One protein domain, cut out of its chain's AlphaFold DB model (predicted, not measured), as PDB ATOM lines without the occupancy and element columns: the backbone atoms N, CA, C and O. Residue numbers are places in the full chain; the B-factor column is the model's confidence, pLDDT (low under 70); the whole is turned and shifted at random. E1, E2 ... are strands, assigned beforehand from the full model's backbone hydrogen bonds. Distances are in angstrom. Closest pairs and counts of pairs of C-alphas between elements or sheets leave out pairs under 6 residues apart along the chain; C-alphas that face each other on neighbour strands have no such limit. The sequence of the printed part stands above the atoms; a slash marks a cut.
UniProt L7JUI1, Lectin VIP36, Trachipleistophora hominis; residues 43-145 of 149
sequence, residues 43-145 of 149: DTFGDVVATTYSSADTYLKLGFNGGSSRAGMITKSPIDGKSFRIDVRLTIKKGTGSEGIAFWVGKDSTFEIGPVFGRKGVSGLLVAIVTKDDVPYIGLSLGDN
ATOM      1  N   ASP A  43     146.037  77.123 157.999       94.56
ATOM      2  CA  ASP A  43     145.736  77.830 159.238       94.56
ATOM      3  C   ASP A  43     145.363  79.273 158.898       94.56
ATOM      4  O   ASP A  43     146.018  79.912 158.068       94.56
ATOM      5  N   THR A  44     144.304  79.780 159.524       94.25
ATOM      6  CA  THR A  44     143.771  81.134 159.324       94.25
ATOM      7  C   THR A  44     143.975  81.977 160.575       94.25
ATOM      8  O   THR A  44     143.792  81.486 161.687       94.25
ATOM      9  N   PHE A  45     144.315  83.253 160.402       95.06
ATOM     10  CA  PHE A  45     144.685  84.155 161.492       95.06
ATOM     11  C   PHE A  45     143.996  85.505 161.351       95.06
ATOM     12  O   PHE A  45     143.941  86.064 160.254       95.06
ATOM     13  N   GLY A  46     143.554  86.056 162.482       93.94
ATOM     14  CA  GLY A  46     142.938  87.378 162.552       93.94
ATOM     15  C   GLY A  46     141.535  87.409 161.951       93.94
ATOM     16  O   GLY A  46     140.740  86.492 162.139       93.94
ATOM     17  N   ASP A  47     141.253  88.483 161.224       93.00
ATOM     18  CA  ASP A  47     139.932  88.863 160.721       93.00
ATOM     19  C   ASP A  47     139.514  88.080 159.459       93.00
ATOM     20  O   ASP A  47     139.324  88.643 158.375       93.00
ATOM     21  N   VAL A  48     139.415  86.755 159.579       92.94
ATOM     22  CA  VAL A  48     139.051  85.853 158.478       92.94
ATOM     23  C   VAL A  48     137.586  85.443 158.576       92.94
ATOM     24  O   VAL A  48     137.116  85.038 159.635       92.94
ATOM     25  N   VAL A  49     136.867  85.490 157.452       91.19
ATOM     26  CA  VAL A  49     135.511  84.928 157.331       91.19
ATOM     27  C   VAL A  49     135.459  83.968 156.153       91.19
ATOM     28  O   VAL A  49     135.768  84.345 155.021       91.19
ATOM     29  N   ALA A  50     135.030  82.736 156.415       90.25
ATOM     30  CA  ALA A  50     134.741  81.745 155.391       90.25
ATOM     31  C   ALA A  50     133.244  81.751 155.053       90.25
ATOM     32  O   ALA A  50     132.388  81.762 155.934       90.25
ATOM     33  N   THR A  51     132.922  81.758 153.763       88.69
ATOM     34  CA  THR A  51     131.566  81.559 153.247       88.69
ATOM     35  C   THR A  51     131.596  80.332 152.351       88.69
ATOM     36  O   THR A  51     132.130  80.390 151.245       88.69
ATOM     37  N   THR A  52     131.078  79.212 152.857       80.25
ATOM     38  CA  THR A  52     131.381  77.882 152.306       80.25
ATOM     39  C   THR A  52     130.161  77.131 151.780       80.25
ATOM     40  O   THR A  52     130.221  76.579 150.686       80.25
ATOM     41  N   TYR A  53     129.038  77.165 152.500       77.94
ATOM     42  CA  TYR A  53     127.771  76.560 152.077       77.94
ATOM     43  C   TYR A  53     126.749  77.659 151.794       77.94
ATOM     44  O   TYR A  53     125.923  78.004 152.634       77.94
ATOM     45  N   SER A  54     126.864  78.266 150.616       77.81
ATOM     46  CA  SER A  54     126.034  79.391 150.184       77.81
ATOM     47  C   SER A  54     125.361  79.070 148.855       77.81
ATOM     48  O   SER A  54     125.944  78.398 148.008       77.81
ATOM     49  N   SER A  55     124.142  79.577 148.653       78.81
ATOM     50  CA  SER A  55     123.495  79.597 147.334       78.81
ATOM     51  C   SER A  55     124.096  80.654 146.395       78.81
ATOM     52  O   SER A  55     123.737  80.704 145.219       78.81
ATOM     53  N   ALA A  56     124.996  81.495 146.912       83.19
ATOM     54  CA  ALA A  56     125.765  82.496 146.183       83.19
ATOM     55  C   ALA A  56     127.267  82.134 146.164       83.19
ATOM     56  O   ALA A  56     127.643  80.979 146.352       83.19
ATOM     57  N   ASP A  57     128.133  83.126 145.948       81.62
ATOM     58  CA  ASP A  57     129.580  82.921 145.881       81.62
ATOM     59  C   ASP A  57     130.153  82.374 147.195       81.62
ATOM     60  O   ASP A  57     129.903  82.900 148.282       81.62
ATOM     61  N   THR A  58     130.992  81.346 147.071       88.31
ATOM     62  CA  THR A  58     131.826  80.831 148.156       88.31
ATOM     63  C   THR A  58     133.195  81.492 148.117       88.31
ATOM     64  O   THR A  58     133.833  81.537 147.060       88.31
ATOM     65  N   TYR A  59     133.675  81.988 149.251       89.38
ATOM     66  CA  TYR A  59     134.956  82.682 149.329       89.38
ATOM     67  C   TYR A  59     135.549  82.630 150.733       89.38
ATOM     68  O   TYR A  59     134.851  82.454 151.732       89.38
ATOM     69  N   LEU A  60     136.859  82.863 150.795       91.75
ATOM     70  CA  LEU A  60     137.544  83.237 152.021       91.75
ATOM     71  C   LEU A  60     137.823  84.737 151.973       91.75
ATOM     72  O   LEU A  60     138.490  85.228 151.061       91.75
ATOM     73  N   LYS A  61     137.285  85.472 152.941       91.81
ATOM     74  CA  LYS A  61     137.500  86.906 153.080       91.81
ATOM     75  C   LYS A  61     138.630  87.145 154.070       91.81
ATOM     76  O   LYS A  61     138.548  86.705 155.213       91.81
ATOM     77  N   LEU A  62     139.660  87.853 153.613       92.25
ATOM     78  CA  LEU A  62     140.795  88.279 154.421       92.25
ATOM     79  C   LEU A  62     140.654  89.782 154.681       92.25
ATOM     80  O   LEU A  62     140.940  90.595 153.803       92.25
ATOM     81  N   GLY A  63     140.169  90.130 155.872       89.06
ATOM     82  CA  GLY A  63     139.981  91.506 156.312       89.06
ATOM     83  C   GLY A  63     138.656  92.153 155.892       89.06
ATOM     84  O   GLY A  63     137.932  91.679 155.007       89.06
ATOM     85  N   PHE A  64     138.317  93.263 156.551       86.94
ATOM     86  CA  PHE A  64     137.051  93.980 156.369       86.94
ATOM     87  C   PHE A  64     137.249  95.470 156.083       86.94
ATOM     88  O   PHE A  64     138.205  96.090 156.537       86.94
ATOM     89  N   ASN A  65     136.285  96.056 155.372       84.06
ATOM     90  CA  ASN A  65     136.170  97.507 155.243       84.06
ATOM     91  C   ASN A  65     135.389  98.058 156.446       84.06
ATOM     92  O   ASN A  65     134.432  97.421 156.887       84.06
ATOM     93  N   GLY A  66     135.760  99.247 156.929       78.94
ATOM     94  CA  GLY A  66     135.076  99.933 158.037       78.94
ATOM     95  C   GLY A  66     135.889 100.056 159.331       78.94
ATOM     96  O   GLY A  66     135.417 100.684 160.272       78.94
ATOM     97  N   GLY A  67     137.108  99.512 159.378       82.81
ATOM     98  CA  GLY A  67     138.031  99.657 160.503       82.81
ATOM     99  C   GLY A  67     139.403  99.048 160.207       82.81
ATOM    100  O   GLY A  67     139.610  98.465 159.142       82.81
ATOM    101  N   SER A  68     140.337  99.181 161.152       86.56
ATOM    102  CA  SER A  68     141.639  98.509 161.081       86.56
ATOM    103  C   SER A  68     141.434  97.000 161.119       86.56
ATOM    104  O   SER A  68     140.935  96.482 162.113       86.56
ATOM    105  N   SER A  69     141.825  96.306 160.051       91.12
ATOM    106  CA  SER A  69     141.628  94.865 159.927       91.12
ATOM    107  C   SER A  69     142.880  94.182 159.394       91.12
ATOM    108  O   SER A  69     143.522  94.681 158.469       91.12
ATOM    109  N   ARG A  70     143.250  93.052 160.004       93.31
ATOM    110  CA  ARG A  70     144.428  92.262 159.620       93.31
ATOM    111  C   ARG A  70     144.078  90.788 159.639       93.31
ATOM    112  O   ARG A  70     143.599  90.263 160.641       93.31
ATOM    113  N   ALA A  71     144.347  90.127 158.526       94.69
ATOM    114  CA  ALA A  71     144.017  88.733 158.340       94.69
ATOM    115  C   ALA A  71     145.051  88.061 157.449       94.69
ATOM    116  O   ALA A  71     145.660  88.697 156.588       94.69
ATOM    117  N   GLY A  72     145.214  86.760 157.624       94.88
ATOM    118  CA  GLY A  72     146.053  85.977 156.743       94.88
ATOM    119  C   GLY A  72     145.816  84.493 156.900       94.88
ATOM    120  O   GLY A  72     145.077  84.035 157.771       94.88
ATOM    121  N   MET A  73     146.457  83.741 156.022       94.56
ATOM    122  CA  MET A  73     146.446  82.293 156.059       94.56
ATOM    123  C   MET A  73     147.814  81.761 155.650       94.56
ATOM    124  O   MET A  73     148.539  82.409 154.891       94.56
ATOM    125  N   ILE A  74     148.157  80.580 156.145       95.12
ATOM    126  CA  ILE A  74     149.384  79.866 155.793       95.12
ATOM    127  C   ILE A  74     149.051  78.406 155.510       95.12
ATOM    128  O   ILE A  74     148.157  77.836 156.131       95.12
ATOM    129  N   THR A  75     149.743  77.800 154.551       95.44
ATOM    130  CA  THR A  75     149.599  76.371 154.273       95.44
ATOM    131  C   THR A  75     150.168  75.550 155.429       95.44
ATOM    132  O   THR A  75     151.283  75.799 155.881       95.44
ATOM    133  N   LYS A  76     149.449  74.507 155.847       94.69
ATOM    134  CA  LYS A  76     149.905  73.531 156.855       94.69
ATOM    135  C   LYS A  76     151.036  72.634 156.351       94.69
ATOM    136  O   LYS A  76     151.730  71.995 157.133       94.69
ATOM    137  N   SER A  77     151.192  72.539 155.031       94.31
ATOM    138  CA  SER A  77     152.237  71.760 154.363       94.31
ATOM    139  C   SER A  77     153.127  72.661 153.504       94.31
ATOM    140  O   SER A  77     152.640  73.663 152.976       94.31
ATOM    141  N   PRO A  78     154.416  72.318 153.334       93.44
ATOM    142  CA  PRO A  78     155.293  73.026 152.409       93.44
ATOM    143  C   PRO A  78     154.896  72.765 150.949       93.44
ATOM    144  O   PRO A  78     154.229  71.782 150.632       93.44
ATOM    145  N   ILE A  79     155.340  73.649 150.052       92.19
ATOM    146  CA  ILE A  79     155.253  73.427 148.604       92.19
ATOM    147  C   ILE A  79     156.281  72.361 148.212       92.19
ATOM    148  O   ILE A  79     157.476  72.513 148.475       92.19
ATOM    149  N   ASP A  80     155.825  71.310 147.538       86.00
ATOM    150  CA  ASP A  80     156.679  70.215 147.095       86.00
ATOM    151  C   ASP A  80     157.353  70.563 145.758       86.00
ATOM    152  O   ASP A  80     156.714  70.789 144.734       86.00
ATOM    153  N   GLY A  81     158.682  70.563 145.717       82.62
ATOM    154  CA  GLY A  81     159.438  70.650 144.466       82.62
ATOM    155  C   GLY A  81     160.001  72.030 144.116       82.62
ATOM    156  O   GLY A  81     159.577  73.080 144.584       82.62
ATOM    157  N   LYS A  82     161.029  72.004 143.261       84.38
ATOM    158  CA  LYS A  82     161.874  73.171 142.942       84.38
ATOM    159  C   LYS A  82     161.239  74.152 141.954       84.38
ATOM    160  O   LYS A  82     161.707  75.275 141.817       84.38
ATOM    161  N   SER A  83     160.235  73.714 141.204       89.38
ATOM    162  CA  SER A  83     159.534  74.534 140.220       89.38
ATOM    163  C   SER A  83     158.045  74.332 140.399       89.38
ATOM    164  O   SER A  83     157.545  73.222 140.239       89.38
ATOM    165  N   PHE A  84     157.353  75.413 140.720       91.62
ATOM    166  CA  PHE A  84     155.928  75.412 140.995       91.62
ATOM    167  C   PHE A  84     155.269  76.607 140.307       91.62
ATOM    168  O   PHE A  84     155.938  77.518 139.815       91.62
ATOM    169  N   ARG A  85     153.942  76.573 140.255       92.25
ATOM    170  CA  ARG A  85     153.089  77.657 139.777       92.25
ATOM    171  C   ARG A  85     151.965  77.826 140.787       92.25
ATOM    172  O   ARG A  85     151.403  76.829 141.226       92.25
ATOM    173  N   ILE A  86     151.659  79.072 141.127       92.88
ATOM    174  CA  ILE A  86     150.526  79.422 141.981       92.88
ATOM    175  C   ILE A  86     149.558  80.224 141.121       92.88
ATOM    176  O   ILE A  86     149.931  81.256 140.569       92.88
ATOM    177  N   ASP A  87     148.333  79.726 141.003       93.00
ATOM    178  CA  ASP A  87     147.232  80.436 140.367       93.00
ATOM    179  C   ASP A  87     146.268  80.898 141.459       93.00
ATOM    180  O   ASP A  87     145.740  80.080 142.212       93.00
ATOM    181  N   VAL A  88     146.043  82.209 141.553       92.50
ATOM    182  CA  VAL A  88     145.148  82.799 142.554       92.50
ATOM    183  C   VAL A  88     144.015  83.531 141.852       92.50
ATOM    184  O   VAL A  88     144.248  84.381 140.994       92.50
ATOM    185  N   ARG A  89     142.778  83.228 142.249       91.69
ATOM    186  CA  ARG A  89     141.596  84.023 141.905       91.69
ATOM    187  C   ARG A  89     141.195  84.840 143.127       91.69
ATOM    188  O   ARG A  89     140.988  84.276 144.196       91.69
ATOM    189  N   LEU A  90     141.094  86.153 142.964       92.38
ATOM    190  CA  LEU A  90     140.798  87.083 144.049       92.38
ATOM    191  C   LEU A  90     139.975  88.268 143.547       92.38
ATOM    192  O   LEU A  90     140.037  88.621 142.371       92.38
ATOM    193  N   THR A  91     139.269  88.906 144.476       91.12
ATOM    194  CA  THR A  91     138.560  90.169 144.266       91.12
ATOM    195  C   THR A  91     138.946  91.119 145.390       91.12
ATOM    196  O   THR A  91     138.785  90.776 146.559       91.12
ATOM    197  N   ILE A  92     139.423  92.317 145.050       89.38
ATOM    198  CA  ILE A  92     139.760  93.359 146.029       89.38
ATOM    199  C   ILE A  92     138.733  94.476 145.908       89.38
ATOM    200  O   ILE A  92     138.521  95.023 144.827       89.38
ATOM    201  N   LYS A  93     138.101  94.831 147.027       87.50
ATOM    202  CA  LYS A  93     137.230  96.006 147.130       87.50
ATOM    203  C   LYS A  93     137.935  97.050 147.990       87.50
ATOM    204  O   LYS A  93     137.877  96.945 149.214       87.50
ATOM    205  N   LYS A  94     138.603  98.022 147.353       79.62
ATOM    206  CA  LYS A  94     139.366  99.082 148.039       79.62
ATOM    207  C   LYS A  94     138.471  99.803 149.053       79.62
ATOM    208  O   LYS A  94     137.483 100.429 148.678       79.62
ATOM    209  N   GLY A  95     138.813  99.674 150.332       75.25
ATOM    210  CA  GLY A  95     138.261 100.482 151.416       75.25
ATOM    211  C   GLY A  95     139.104 101.733 151.668       75.25
ATOM    212  O   GLY A  95     140.240 101.838 151.201       75.25
ATOM    213  N   THR A  96     138.566 102.674 152.441       66.25
ATOM    214  CA  THR A  96     139.316 103.813 152.982       66.25
ATOM    215  C   THR A  96     140.421 103.299 153.913       66.25
ATOM    216  O   THR A  96     140.139 102.829 155.009       66.25
ATOM    217  N   GLY A  97     141.679 103.337 153.458       70.50
ATOM    218  CA  GLY A  97     142.846 102.867 154.223       70.50
ATOM    219  C   GLY A  97     143.310 101.434 153.926       70.50
ATOM    220  O   GLY A  97     144.075 100.875 154.704       70.50
ATOM    221  N   SER A  98     142.862 100.819 152.826       80.00
ATOM    222  CA  SER A  98     143.296  99.467 152.445       80.00
ATOM    223  C   SER A  98     144.726  99.454 151.888       80.00
ATOM    224  O   SER A  98     144.992 100.032 150.835       80.00
ATOM    225  N   GLU A  99     145.636  98.750 152.565       87.12
ATOM    226  CA  GLU A  99     147.033  98.596 152.129       87.12
ATOM    227  C   GLU A  99     147.167  97.631 150.941       87.12
ATOM    228  O   GLU A  99     147.987  97.865 150.052       87.12
ATOM    229  N   GLY A 100     146.316  96.602 150.871       92.19
ATOM    230  CA  GLY A 100     146.271  95.641 149.769       92.19
ATOM    231  C   GLY A 100     146.250  94.188 150.241       92.19
ATOM    232  O   GLY A 100     145.761  93.888 151.328       92.19
ATOM    233  N   ILE A 101     146.782  93.281 149.419       94.38
ATOM    234  CA  ILE A 101     146.943  91.852 149.738       94.38
ATOM    235  C   ILE A 101     148.343  91.375 149.349       94.38
ATOM    236  O   ILE A 101     148.877  91.777 148.315       94.38
ATOM    237  N   ALA A 102     148.919  90.489 150.157       95.38
ATOM    238  CA  ALA A 102     150.243  89.927 149.941       95.38
ATOM    239  C   ALA A 102     150.233  88.397 149.863       95.38
ATOM    240  O   ALA A 102     149.494  87.717 150.576       95.38
ATOM    241  N   PHE A 103     151.125  87.869 149.032       95.81
ATOM    242  CA  PHE A 103     151.458  86.462 148.896       95.81
ATOM    243  C   PHE A 103     152.898  86.252 149.336       95.81
ATOM    244  O   PHE A 103     153.814  86.915 148.847       95.81
ATOM    245  N   TRP A 104     153.083  85.303 150.244       95.19
ATOM    246  CA  TRP A 104     154.367  85.014 150.861       95.19
ATOM    247  C   TRP A 104     154.829  83.618 150.463       95.19
ATOM    248  O   TRP A 104     154.085  82.649 150.608       95.19
ATOM    249  N   VAL A 105     156.072  83.511 149.999       94.69
ATOM    250  CA  VAL A 105     156.761  82.231 149.812       94.69
ATOM    251  C   VAL A 105     158.078  82.292 150.572       94.69
ATOM    252  O   VAL A 105     159.014  82.984 150.174       94.69
ATOM    253  N   GLY A 106     158.148  81.566 151.680       92.50
ATOM    254  CA  GLY A 106     159.300  81.556 152.575       92.50
ATOM    255  C   GLY A 106     159.490  80.196 153.234       92.50
ATOM    256  O   GLY A 106     158.763  79.245 152.948       92.50
ATOM    257  N   LYS A 107     160.497  80.106 154.104       89.81
ATOM    258  CA  LYS A 107     160.770  78.894 154.897       89.81
ATOM    259  C   LYS A 107     159.983  78.849 156.208       89.81
ATOM    260  O   LYS A 107     159.916  77.791 156.825       89.81
ATOM    261  N   ASP A 108     159.416  79.977 156.624       87.81
ATOM    262  CA  ASP A 108     158.711  80.087 157.894       87.81
ATOM    263  C   ASP A 108     157.377  79.348 157.836       87.81
ATOM    264  O   ASP A 108     156.536  79.623 156.981       87.81
ATOM    265  N   SER A 109     157.175  78.429 158.778       86.81
ATOM    266  CA  SER A 109     155.942  77.648 158.925       86.81
ATOM    267  C   SER A 109     154.950  78.269 159.910       86.81
ATOM    268  O   SER A 109     153.930  77.663 160.222       86.81
ATOM    269  N   THR A 110     155.257  79.449 160.450       91.50
ATOM    270  CA  THR A 110     154.415  80.159 161.416       91.50
ATOM    271  C   THR A 110     153.811  81.409 160.790       91.50
ATOM    272  O   THR A 110     154.302  81.936 159.786       91.50
ATOM    273  N   PHE A 111     152.721  81.898 161.375       94.19
ATOM    274  CA  PHE A 111     152.112  83.172 161.018       94.19
ATOM    275  C   PHE A 111     151.954  84.019 162.279       94.19
ATOM    276  O   PHE A 111     151.362  83.580 163.259       94.19
ATOM    277  N   GLU A 112     152.470  85.242 162.236       94.25
ATOM    278  CA  GLU A 112     152.279  86.248 163.279       94.25
ATOM    279  C   GLU A 112     151.671  87.488 162.620       94.25
ATOM    280  O   GLU A 112     152.134  87.921 161.559       94.25
ATOM    281  N   ILE A 113     150.617  88.039 163.223       93.81
ATOM    282  CA  ILE A 113     149.966  89.256 162.725       93.81
ATOM    283  C   ILE A 113     150.944  90.427 162.847       93.81
ATOM    284  O   ILE A 113     151.619  90.584 163.862       93.81
ATOM    285  N   GLY A 114     151.003  91.282 161.827       92.38
ATOM    286  CA  GLY A 114     151.919  92.419 161.822       92.38
ATOM    287  C   GLY A 114     151.581  93.490 160.788       92.38
ATOM    288  O   GLY A 114     150.512  93.443 160.178       92.38
ATOM    289  N   PRO A 115     152.459  94.494 160.637       90.38
ATOM    290  CA  PRO A 115     152.177  95.675 159.827       90.38
ATOM    291  C   PRO A 115     152.342  95.454 158.318       90.38
ATOM    292  O   PRO A 115     151.858  96.268 157.550       90.38
ATOM    293  N   VAL A 116     152.987  94.374 157.871       91.75
ATOM    294  CA  VAL A 116     153.297  94.167 156.450       91.75
ATOM    295  C   VAL A 116     152.170  93.359 155.813       91.75
ATOM    296  O   VAL A 116     152.176  92.127 155.837       91.75
ATOM    297  N   PHE A 117     151.151  94.060 155.303       92.62
ATOM    298  CA  PHE A 117     149.932  93.463 154.731       92.62
ATOM    299  C   PHE A 117     149.252  92.455 155.678       92.62
ATOM    300  O   PHE A 117     148.804  91.385 155.265       92.62
ATOM    301  N   GLY A 118     149.225  92.767 156.977       92.31
ATOM    302  CA  GLY A 118     148.613  91.922 158.008       92.31
ATOM    303  C   GLY A 118     149.519  90.834 158.592       92.31
ATOM    304  O   GLY A 118     149.122  90.193 159.566       92.31
ATOM    305  N   ARG A 119     150.745  90.653 158.080       93.00
ATOM    306  CA  ARG A 119     151.748  89.719 158.615       93.00
ATOM    307  C   ARG A 119     152.943  90.484 159.194       93.00
ATOM    308  O   ARG A 119     153.288  91.575 158.743       93.00
ATOM    309  N   LYS A 120     153.604  89.923 160.204       92.69
ATOM    310  CA  LYS A 120     154.957  90.345 160.585       92.69
ATOM    311  C   LYS A 120     155.915  90.000 159.448       92.69
ATOM    312  O   LYS A 120     155.813  88.918 158.868       92.69
ATOM    313  N   GLY A 121     156.809  90.921 159.100       88.69
ATOM    314  CA  GLY A 121     157.729  90.706 157.990       88.69
ATOM    315  C   GLY A 121     158.592  89.463 158.205       88.69
ATOM    316  O   GLY A 121     158.992  89.149 159.327       88.69
ATOM    317  N   VAL A 122     158.819  88.736 157.115       89.69
ATOM    318  CA  VAL A 122     159.552  87.469 157.099       89.69
ATOM    319  C   VAL A 122     160.534  87.415 155.945       89.69
ATOM    320  O   VAL A 122     160.395  88.147 154.964       89.69
ATOM    321  N   SER A 123     161.510  86.514 156.044       91.81
ATOM    322  CA  SER A 123     162.471  86.286 154.971       91.81
ATOM    323  C   SER A 123     161.889  85.393 153.870       91.81
ATOM    324  O   SER A 123     161.444  84.273 154.124       91.81
ATOM    325  N   GLY A 124     161.930  85.859 152.624       93.50
ATOM    326  CA  GLY A 124     161.431  85.103 151.476       93.50
ATOM    327  C   GLY A 124     161.049  85.987 150.299       93.50
ATOM    328  O   GLY A 124     161.498  87.126 150.190       93.50
ATOM    329  N   LEU A 125     160.224  85.434 149.414       94.94
ATOM    330  CA  LEU A 125     159.565  86.166 148.341       94.94
ATOM    331  C   LEU A 125     158.237  86.732 148.852       94.94
ATOM    332  O   LEU A 125     157.380  85.988 149.335       94.94
ATOM    333  N   LEU A 126     158.063  88.033 148.667       95.62
ATOM    334  CA  LEU A 126     156.817  88.760 148.844       95.62
ATOM    335  C   LEU A 126     156.324  89.227 147.473       95.62
ATOM    336  O   LEU A 126     157.051  89.896 146.739       95.62
ATOM    337  N   VAL A 127     155.075  88.903 147.149       96.75
ATOM    338  CA  VAL A 127     154.339  89.477 146.019       96.75
ATOM    339  C   VAL A 127     153.123  90.191 146.583       96.75
ATOM    340  O   VAL A 127     152.268  89.543 147.176       96.75
ATOM    341  N   ALA A 128     153.023  91.503 146.417       95.38
ATOM    342  CA  ALA A 128     151.923  92.284 146.971       95.38
ATOM    343  C   ALA A 128     151.153  93.007 145.869       95.38
ATOM    344  O   ALA A 128     151.754  93.601 144.981       95.38
ATOM    345  N   ILE A 129     149.826  92.980 145.946       95.06
ATOM    346  CA  ILE A 129     148.960  93.904 145.218       95.06
ATOM    347  C   ILE A 129     148.680  95.050 146.181       95.06
ATOM    348  O   ILE A 129     147.931  94.874 147.142       95.06
ATOM    349  N   VAL A 130     149.308  96.196 145.942       93.69
ATOM    350  CA  VAL A 130     149.246  97.371 146.814       93.69
ATOM    351  C   VAL A 130     148.120  98.283 146.356       93.69
ATOM    352  O   VAL A 130     148.016  98.598 145.171       93.69
ATOM    353  N   THR A 131     147.271  98.706 147.293       91.94
ATOM    354  CA  THR A 131     146.085  99.540 147.010       91.94
ATOM    355  C   THR A 131     146.015 100.819 147.839       91.94
ATOM    356  O   THR A 131     144.980 101.488 147.837       91.94
ATOM    357  N   LYS A 132     147.097 101.139 148.557       85.38
ATOM    358  CA  LYS A 132     147.190 102.305 149.443       85.38
ATOM    359  C   LYS A 132     146.952 103.613 148.686       85.38
ATOM    360  O   LYS A 132     146.172 104.446 149.141       85.38
ATOM    361  N   ASP A 133     147.551 103.737 147.505       83.31
ATOM    362  CA  ASP A 133     147.419 104.901 146.629       83.31
ATOM    363  C   ASP A 133     146.271 104.734 145.619       83.31
ATOM    364  O   ASP A 133     145.612 103.692 145.539       83.31
ATOM    365  N   ASP A 134     145.983 105.780 144.844       81.44
ATOM    366  CA  ASP A 134     144.879 105.782 143.872       81.44
ATOM    367  C   ASP A 134     145.095 104.841 142.689       81.44
ATOM    368  O   ASP A 134     144.127 104.330 142.123       81.44
ATOM    369  N   VAL A 135     146.354 104.556 142.361       88.88
ATOM    370  CA  VAL A 135     146.721 103.624 141.299       88.88
ATOM    371  C   VAL A 135     147.276 102.351 141.935       88.88
ATOM    372  O   VAL A 135     148.381 102.382 142.482       88.88
ATOM    373  N   PRO A 136     146.542 101.226 141.887       90.81
ATOM    374  CA  PRO A 136     147.044  99.974 142.425       90.81
ATOM    375  C   PRO A 136     148.213  99.457 141.584       90.81
ATOM    376  O   PRO A 136     148.210  99.566 140.356       90.81
ATOM    377  N   TYR A 137     149.193  98.845 142.240       93.19
ATOM    378  CA  TYR A 137     150.352  98.250 141.577       93.19
ATOM    379  C   TYR A 137     150.719  96.903 142.200       93.19
ATOM    380  O   TYR A 137     150.282  96.564 143.301       93.19
ATOM    381  N   ILE A 138     151.524  96.119 141.481       95.69
ATOM    382  CA  ILE A 138     152.071  94.858 141.986       95.69
ATOM    383  C   ILE A 138     153.536  95.077 142.353       95.69
ATOM    384  O   ILE A 138     154.350  95.409 141.494       95.69
ATOM    385  N   GLY A 139     153.858  94.901 143.632       94.31
ATOM    386  CA  GLY A 139     155.210  94.959 144.173       94.31
ATOM    387  C   GLY A 139     155.797  93.563 144.376       94.31
ATOM    388  O   GLY A 139     155.085  92.618 144.721       94.31
ATOM    389  N   LEU A 140     157.108  93.444 144.181       95.44
ATOM    390  CA  LEU A 140     157.880  92.229 144.429       95.44
ATOM    391  C   LEU A 140     159.046  92.564 145.353       95.44
ATOM    392  O   LEU A 140     159.738  93.556 145.130       95.44
ATOM    393  N   SER A 141     159.287  91.722 146.351       93.69
ATOM    394  CA  SER A 141     160.462  91.818 147.213       93.69
ATOM    395  C   SER A 141     161.037  90.437 147.515       93.69
ATOM    396  O   SER A 141     160.299  89.462 147.651       93.69
ATOM    397  N   LEU A 142     162.365  90.354 147.602       93.75
ATOM    398  CA  LEU A 142     163.104  89.141 147.923       93.75
ATOM    399  C   LEU A 142     164.116  89.436 149.031       93.75
ATOM    400  O   LEU A 142     164.937  90.339 148.888       93.75
ATOM    401  N   GLY A 143     164.104  88.629 150.089       89.12
ATOM    402  CA  GLY A 143     165.005  88.789 151.231       89.12
ATOM    403  C   GLY A 143     164.223  89.050 152.509       89.12
ATOM    404  O   GLY A 143     163.138  88.495 152.673       89.12
ATOM    405  N   ASP A 144     164.782  89.849 153.415       87.25
ATOM    406  CA  ASP A 144     164.100  90.247 154.647       87.25
ATOM    407  C   ASP A 144     163.059  91.329 154.355       87.25
ATOM    408  O   ASP A 144     163.392  92.415 153.886       87.25
ATOM    409  N   ASN A 145     161.794  91.020 154.634       82.50
ATOM    410  CA  ASN A 145     160.671  91.912 154.377       82.50
ATOM    411  C   ASN A 145     160.171  92.631 155.645       82.50
ATOM    412  O   ASN A 145     159.064  93.165 155.643       82.50
TER     413      ASN A 145
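This is residues 43 to 145 of the 149 residues of the protein "Lectin VIP36" of Trachipleistophora hominis (UniProt L7JUI1). A twisted wall of three long strands, E5, E7 and E8, has a short two-stranded ribbon, E1 and E4, near its E5 edge, and a small hairpin, E2 and E3, reaches away at the opposite end from E8. A long loop, residues 76 to 99, leads from the ribbon to the wall, and its residues 80 to 85 stick out. There are 103 residues printed, with no named helix and eight named strands in the order E1 to E8, which hold 44 of them, under half; the class is all strand. The large sheet has the order E5 - E7 - E8, all antiparallel. The whole is compact, with a radius of gyration of the C-alphas of 14.2 A and spans of 37 by 34 by 23 A.

E1, residues 43 to 46, is the antiparallel neighbour of E4, residues 71 to 75, at 168 degrees between their directions; N 45 and O 72 are within hydrogen-bond range at 2.8 A. E2, residues 48 to 51, and E3, residues 59 to 62, form an antiparallel hairpin, with N 61 and O 49 at 2.8 A. The closest C-alphas of E3 and E4, those of Leu 62 and Ala 71, are 5.1 A apart. E4 and E5, residues 100 to 106, are near each other, with 9 pairs of C-alphas within 10 A. E5 is an edge strand and the antiparallel neighbour of E7, residues 123 to 130, at 161 degrees, with N 103 and O 127 at 2.7 A. E7, the inner strand, forms an antiparallel hairpin with E8, residues 137 to 144, the other edge strand, at 166 degrees; N 126 and O 141 are 2.8 A apart. E6, residues 113 to 116, pairs with no named strand; its closest C-alpha to E1 is that of Ile 113, 7.3 A from that of Gly 46. E2 and E3 are apart from E5, E7 and E8.

E1 begins at C-alpha 43, (145.736, 77.830, 159.238). E4 is 14.2 A from first to last C-alpha. E5 runs 19.4 A from C-alpha 100 at (146.271, 95.641, 149.769), E7 19.1 A and E8 20.6 A, ending at C-alpha 144, (164.100, 90.247, 154.647).

The two C-alphas farthest apart, those of Ser 55 and Gly 143, are 42.7 A apart. The printed part has no cut. The link from E4 to E5, 24 residues, is long, and that from E1 to E2 is tight. The mean pLDDT of the printed part is 89.8, and residue 96 is under 70.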